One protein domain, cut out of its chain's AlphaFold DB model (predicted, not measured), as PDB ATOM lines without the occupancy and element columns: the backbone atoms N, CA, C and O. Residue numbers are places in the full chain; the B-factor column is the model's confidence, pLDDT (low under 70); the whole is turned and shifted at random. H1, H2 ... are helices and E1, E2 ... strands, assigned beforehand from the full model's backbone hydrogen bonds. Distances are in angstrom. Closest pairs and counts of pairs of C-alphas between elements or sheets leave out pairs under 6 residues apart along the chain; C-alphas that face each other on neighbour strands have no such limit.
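What this domain is: This is residues 58 to 103 of the 324 residues of an uncharacterized protein of Aspergillus calidoustus (UniProt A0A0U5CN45). The model is a flat, open V: one arm is a long two-stranded hairpin, E1 and E2, and the other arm is the short helix H1 with strand E3 leading on from it. The hairpin and H1 come together at the corner of the V, and residues 58 to 68 run from beside E3 past H1 to E1. The printed part has 46 residues, with three named strands and one named helix in the order E1, E2, H1, E3; the sheet, in the order E1 - E2, is antiparallel, and the class is mixed, helices and strands. The whole is loose, with a radius of gyration of the C-alphas of 13.4 A, and spans 39 by 29 by 7 A.

How they stand to each other: E1, residues 69 to 75, and E2, residues 81 to 87, form a hairpin, antiparallel at 161 degrees between their directions. N 72 and O 84 are 3.0 A apart and N 84 and O 72 are 2.8 A apart, within hydrogen-bond range. H1, residues 88 to 96, has 5 pairs of C-alphas within 8 A of E1, the closest being those of His 70 and Lys 88, 5.2 A apart. In H1 every O i to N i+4 pair is within hydrogen-bond range. E3, residues 98 to 101, and H1 meet only through their link. E3 is apart from both E1 and E2 and pairs with no named strand, but its residues 98 to 99 make a short antiparallel pairing with residues 58 to 59.

Where its parts are: E1 begins at C-alpha 69 (-17.711, -43.608, -26.699) and is 19.9 A long; E2 is 19.7 A long. H1 begins at C-alpha 88 (-11.897, -43.946, -25.763) and is 11.6 A long. E3, 9.5 A long, ends at C-alpha 101 (11.682, -32.965, -29.855).

The domain as a whole: The C-alphas of Gly 79 and Pro 103 are the two farthest apart, at 39.7 A. The printed part has no cut, and the links E1 to E2, E2 to H1 and H1 to E3 are tight. The mean pLDDT of the printed part is 84.6, and no printed residue is under 70.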
ATOM      1  N   VAL A  58       6.719 -38.807 -32.455       80.69
ATOM      2  CA  VAL A  58       5.383 -38.936 -31.879       80.69
ATOM      3  C   VAL A  58       5.399 -40.169 -30.985       80.69
ATOM      4  O   VAL A  58       5.554 -41.289 -31.467       80.69
ATOM      5  N   SER A  59       5.285 -39.955 -29.676       80.88
ATOM      6  CA  SER A  59       5.203 -41.033 -28.695       80.88
ATOM      7  C   SER A  59       3.776 -41.123 -28.182       80.88
ATOM      8  O   SER A  59       3.317 -40.252 -27.437       80.88
ATOM      9  N   THR A  60       3.106 -42.214 -28.529       79.25
ATOM     10  CA  THR A  60       1.790 -42.559 -27.998       79.25
ATOM     11  C   THR A  60       1.962 -43.793 -27.110       79.25
ATOM     12  O   THR A  60       2.261 -44.870 -27.631       79.25
ATOM     13  N   PRO A  61       1.875 -43.663 -25.771       82.38
ATOM     14  CA  PRO A  61       1.969 -44.815 -24.874       82.38
ATOM     15  C   PRO A  61       0.841 -45.815 -25.161       82.38
ATOM     16  O   PRO A  61      -0.149 -45.465 -25.799       82.38
ATOM     17  N   ARG A  62       0.977 -47.061 -24.682       83.81
ATOM     18  CA  ARG A  62      -0.056 -48.088 -24.878       83.81
ATOM     19  C   ARG A  62      -1.388 -47.589 -24.317       83.81
ATOM     20  O   ARG A  62      -1.476 -47.227 -23.144       83.81
ATOM     21  N   ILE A  63      -2.394 -47.573 -25.176       83.75
ATOM     22  CA  ILE A  63      -3.761 -47.187 -24.851       83.75
ATOM     23  C   ILE A  63      -4.610 -48.448 -24.835       83.75
ATOM     24  O   ILE A  63      -4.320 -49.421 -25.531       83.75
ATOM     25  N   ASP A  64      -5.609 -48.442 -23.969       82.69
ATOM     26  CA  ASP A  64      -6.626 -49.479 -23.913       82.69
ATOM     27  C   ASP A  64      -7.491 -49.397 -25.183       82.69
ATOM     28  O   ASP A  64      -8.038 -48.335 -25.477       82.69
ATOM     29  N   GLU A  65      -7.611 -50.494 -25.938       81.12
ATOM     30  CA  GLU A  65      -8.336 -50.567 -27.230       81.12
ATOM     31  C   GLU A  65      -9.865 -50.593 -27.051       81.12
ATOM     32  O   GLU A  65     -10.622 -51.209 -27.808       81.12
ATOM     33  N   ASP A  66     -10.340 -49.939 -26.001       84.56
ATOM     34  CA  ASP A  66     -11.749 -49.819 -25.714       84.56
ATOM     35  C   ASP A  66     -12.390 -48.818 -26.690       84.56
ATOM     36  O   ASP A  66     -12.021 -47.644 -26.803       84.56
ATOM     37  N   LYS A  67     -13.390 -49.315 -27.420       82.50
ATOM     38  CA  LYS A  67     -14.143 -48.565 -28.429       82.50
ATOM     39  C   LYS A  67     -15.375 -47.874 -27.855       82.50
ATOM     40  O   LYS A  67     -16.158 -47.298 -28.614       82.50
ATOM     41  N   THR A  68     -15.581 -47.925 -26.538       84.50
ATOM     42  CA  THR A  68     -16.693 -47.219 -25.902       84.50
ATOM     43  C   THR A  68     -16.590 -45.710 -26.157       84.50
ATOM     44  O   THR A  68     -15.501 -45.129 -26.092       84.50
ATOM     45  N   PRO A  69     -17.716 -45.042 -26.470       83.69
ATOM     46  CA  PRO A  69     -17.711 -43.608 -26.699       83.69
ATOM     47  C   PRO A  69     -17.372 -42.876 -25.400       83.69
ATOM     48  O   PRO A  69     -18.027 -43.065 -24.377       83.69
ATOM     49  N   HIS A  70     -16.356 -42.027 -25.467       86.75
ATOM     50  CA  HIS A  70     -15.971 -41.083 -24.431       86.75
ATOM     51  C   HIS A  70     -16.232 -39.661 -24.899       86.75
ATOM     52  O   HIS A  70     -16.313 -39.364 -26.098       86.75
ATOM     53  N   TYR A  71     -16.358 -38.782 -23.912       88.50
ATOM     54  CA  TYR A  71     -16.681 -37.393 -24.133       88.50
ATOM     55  C   TYR A  71     -15.660 -36.486 -23.465       88.50
ATOM     56  O   TYR A  71     -15.253 -36.732 -22.331       88.50
ATOM     57  N   ALA A  72     -15.293 -35.409 -24.149       86.81
ATOM     58  CA  ALA A  72     -14.495 -34.333 -23.581       86.81
ATOM     59  C   ALA A  72     -15.225 -33.012 -23.807       86.81
ATOM     60  O   ALA A  72     -15.609 -32.701 -24.933       86.81
ATOM     61  N   ALA A  73     -15.430 -32.246 -22.741       88.56
ATOM     62  CA  ALA A  73     -16.063 -30.939 -22.810       88.56
ATOM     63  C   ALA A  73     -15.013 -29.840 -22.649       88.56
ATOM     64  O   ALA A  73     -14.167 -29.900 -21.761       88.56
ATOM     65  N   TYR A  74     -15.094 -28.829 -23.505       87.56
ATOM     66  CA  TYR A  74     -14.265 -27.637 -23.451       87.56
ATOM     67  C   TYR A  74     -15.157 -26.398 -23.505       87.56
ATOM     68  O   TYR A  74     -15.883 -26.180 -24.478       87.56
ATOM     69  N   GLU A  75     -15.121 -25.586 -22.453       86.12
ATOM     70  CA  GLU A  75     -15.781 -24.281 -22.434       86.12
ATOM     71  C   GLU A  75     -14.841 -23.229 -23.021       86.12
ATOM     72  O   GLU A  75     -13.709 -23.059 -22.568       86.12
ATOM     73  N   ARG A  76     -15.299 -22.532 -24.063       83.44
ATOM     74  CA  ARG A  76     -14.512 -21.474 -24.695       83.44
ATOM     75  C   ARG A  76     -14.521 -20.213 -23.822       83.44
ATOM     76  O   ARG A  76     -15.589 -19.854 -23.326       83.44
ATOM     77  N   PRO A  77     -13.394 -19.480 -23.722       83.44
ATOM     78  CA  PRO A  77     -13.343 -18.202 -23.003       83.44
ATOM     79  C   PRO A  77     -14.345 -17.164 -23.524       83.44
ATOM     80  O   PRO A  77     -14.907 -16.397 -22.753       83.44
ATOM     81  N   GLU A  78     -14.599 -17.168 -24.835       80.25
ATOM     82  CA  GLU A  78     -15.545 -16.265 -25.512       80.25
ATOM     83  C   GLU A  78     -17.015 -16.699 -25.359       80.25
ATOM     84  O   GLU A  78     -17.922 -16.028 -25.848       80.25
ATOM     85  N   GLY A  79     -17.262 -17.821 -24.678       79.69
ATOM     86  CA  GLY A  79     -18.579 -18.419 -24.513       79.69
ATOM     87  C   GLY A  79     -18.837 -19.607 -25.444       79.69
ATOM     88  O   GLY A  79     -18.271 -19.756 -26.530       79.69
ATOM     89  N   GLY A  80     -19.733 -20.484 -24.991       83.38
ATOM     90  CA  GLY A  80     -20.111 -21.714 -25.681       83.38
ATOM     91  C   GLY A  80     -19.253 -22.922 -25.297       83.38
ATOM     92  O   GLY A  80     -18.087 -22.811 -24.922       83.38
ATOM     93  N   THR A  81     -19.849 -24.107 -25.413       88.50
ATOM     94  CA  THR A  81     -19.216 -25.382 -25.057       88.50
ATOM     95  C   THR A  81     -18.990 -26.205 -26.318       88.50
ATOM     96  O   THR A  81     -19.901 -26.370 -27.129       88.50
ATOM     97  N   VAL A  82     -17.775 -26.717 -26.490       89.75
ATOM     98  CA  VAL A  82     -17.431 -27.702 -27.517       89.75
ATOM     99  C   VAL A  82     -17.347 -29.056 -26.835       89.75
ATOM    100  O   VAL A  82     -16.636 -29.201 -25.843       89.75
ATOM    101  N   ILE A  83     -18.088 -30.038 -27.342       91.12
ATOM    102  CA  ILE A  83     -18.073 -31.398 -26.808       91.12
ATOM    103  C   ILE A  83     -17.556 -32.325 -27.894       91.12
ATOM    104  O   ILE A  83     -18.159 -32.459 -28.957       91.12
ATOM    105  N   PHE A  84     -16.422 -32.949 -27.614       89.56
ATOM    106  CA  PHE A  84     -15.847 -33.986 -28.447       89.56
ATOM    107  C   PHE A  84     -16.450 -35.324 -28.039       89.56
ATOM    108  O   PHE A  84     -16.490 -35.646 -26.853       89.56
ATOM    109  N   LYS A  85     -16.908 -36.099 -29.022       88.94
ATOM    110  CA  LYS A  85     -17.430 -37.458 -28.856       88.94
ATOM    111  C   LYS A  85     -16.643 -38.386 -29.767       88.94
ATOM    112  O   LYS A  85     -16.519 -38.117 -30.960       88.94
ATOM    113  N   GLY A  86     -16.132 -39.480 -29.223       87.69
ATOM    114  CA  GLY A  86     -15.421 -40.482 -30.010       87.69
ATOM    115  C   GLY A  86     -14.972 -41.669 -29.166       87.69
ATOM    116  O   GLY A  86     -15.167 -41.652 -27.954       87.69
ATOM    117  N   PRO A  87     -14.400 -42.710 -29.787       87.50
ATOM    118  CA  PRO A  87     -13.873 -43.868 -29.070       87.50
ATOM    119  C   PRO A  87     -12.853 -43.464 -27.999       87.50
ATOM    120  O   PRO A  87     -12.049 -42.553 -28.231       87.50
ATOM    121  N   LYS A  88     -12.862 -44.156 -26.853       86.56
ATOM    122  CA  LYS A  88     -11.897 -43.946 -25.763       86.56
ATOM    123  C   LYS A  88     -10.464 -44.009 -26.271       86.56
ATOM    124  O   LYS A  88      -9.690 -43.112 -25.958       86.56
ATOM    125  N   GLU A  89     -10.143 -44.995 -27.110       85.75
ATOM    126  CA  GLU A  89      -8.808 -45.142 -27.704       85.75
ATOM    127  C   GLU A  89      -8.322 -43.858 -28.399       85.75
ATOM    128  O   GLU A  89      -7.194 -43.421 -28.186       85.75
ATOM    129  N   ASN A  90      -9.198 -43.187 -29.153       84.62
ATOM    130  CA  ASN A  90      -8.856 -41.975 -29.891       84.62
ATOM    131  C   ASN A  90      -8.732 -40.768 -28.960       84.62
ATOM    132  O   ASN A  90      -7.810 -39.968 -29.107       84.62
ATOM    133  N   MET A  91      -9.637 -40.644 -27.987       85.69
ATOM    134  CA  MET A  91      -9.593 -39.556 -27.006       85.69
ATOM    135  C   MET A  91      -8.362 -39.669 -26.102       85.69
ATOM    136  O   MET A  91      -7.673 -38.676 -25.865       85.69
ATOM    137  N   GLU A  92      -8.033 -40.878 -25.643       84.81
ATOM    138  CA  GLU A  92      -6.807 -41.142 -24.892       84.81
ATOM    139  C   GLU A  92      -5.565 -40.956 -25.762       84.81
ATOM    140  O   GLU A  92      -4.583 -40.391 -25.282       84.81
ATOM    141  N   ALA A  93      -5.603 -41.358 -27.037       85.25
ATOM    142  CA  ALA A  93      -4.520 -41.084 -27.974       85.25
ATOM    143  C   ALA A  93      -4.282 -39.588 -28.100       85.25
ATOM    144  O   ALA A  93      -3.145 -39.149 -27.958       85.25
ATOM    145  N   TRP A  94      -5.322 -38.784 -28.291       82.12
ATOM    146  CA  TRP A  94      -5.172 -37.333 -28.379       82.12
ATOM    147  C   TRP A  94      -4.658 -36.719 -27.077       82.12
ATOM    148  O   TRP A  94      -3.784 -35.858 -27.123       82.12
ATOM    149  N   ALA A  95      -5.137 -37.189 -25.925       82.81
ATOM    150  CA  ALA A  95      -4.718 -36.669 -24.626       82.81
ATOM    151  C   ALA A  95      -3.290 -37.085 -24.226       82.81
ATOM    152  O   ALA A  95      -2.605 -36.340 -23.527       82.81
ATOM    153  N   ARG A  96      -2.840 -38.281 -24.631       83.50
ATOM    154  CA  ARG A  96      -1.557 -38.869 -24.201       83.50
ATOM    155  C   ARG A  96      -0.463 -38.819 -25.259       83.50
ATOM    156  O   ARG A  96       0.693 -39.086 -24.933       83.50
ATOM    157  N   THR A  97      -0.797 -38.519 -26.512       84.94
ATOM    158  CA  THR A  97       0.208 -38.383 -27.567       84.94
ATOM    159  C   THR A  97       1.067 -37.169 -27.271       84.94
ATOM    160  O   THR A  97       0.605 -36.030 -27.270       84.94
ATOM    161  N   THR A  98       2.346 -37.430 -27.042       83.31
ATOM    162  CA  THR A  98       3.333 -36.383 -26.805       83.31
ATOM    163  C   THR A  98       4.212 -36.238 -28.031       83.31
ATOM    164  O   THR A  98       4.693 -37.215 -28.610       83.31
ATOM    165  N   TRP A  99       4.401 -34.989 -28.434       83.44
ATOM    166  CA  TRP A  99       5.303 -34.609 -29.508       83.44
ATOM    167  C   TRP A  99       6.631 -34.272 -28.848       83.44
ATOM    168  O   TRP A  99       6.765 -33.221 -28.221       83.44
ATOM    169  N   LYS A 100       7.584 -35.201 -28.914       82.88
ATOM    170  CA  LYS A 100       8.899 -35.019 -28.298       82.88
ATOM    171  C   LYS A 100       9.902 -34.566 -29.344       82.88
ATOM    172  O   LYS A 100      10.064 -35.210 -30.380       82.88
ATOM    173  N   TYR A 101      10.560 -33.449 -29.064       81.88
ATOM    174  CA  TYR A 101      11.682 -32.965 -29.855       81.88
ATOM    175  C   TYR A 101      12.972 -33.584 -29.308       81.88
ATOM    176  O   TYR A 101      13.583 -33.054 -28.383       81.88
ATOM    177  N   GLU A 102      13.352 -34.735 -29.859       82.81
ATOM    178  CA  GLU A 102      14.570 -35.476 -29.497       82.81
ATOM    179  C   GLU A 102      15.420 -35.703 -30.759       82.81
ATOM    180  O   GLU A 102      15.513 -36.826 -31.261       82.81
ATOM    181  N   PRO A 103      15.998 -34.636 -31.346       83.25
ATOM    182  CA  PRO A 103      16.740 -34.764 -32.586       83.25
ATOM    183  C   PRO A 103      18.064 -35.508 -32.371       83.25
ATOM    184  O   PRO A 103      18.784 -35.276 -31.398       83.25
TER     185      PRO A 103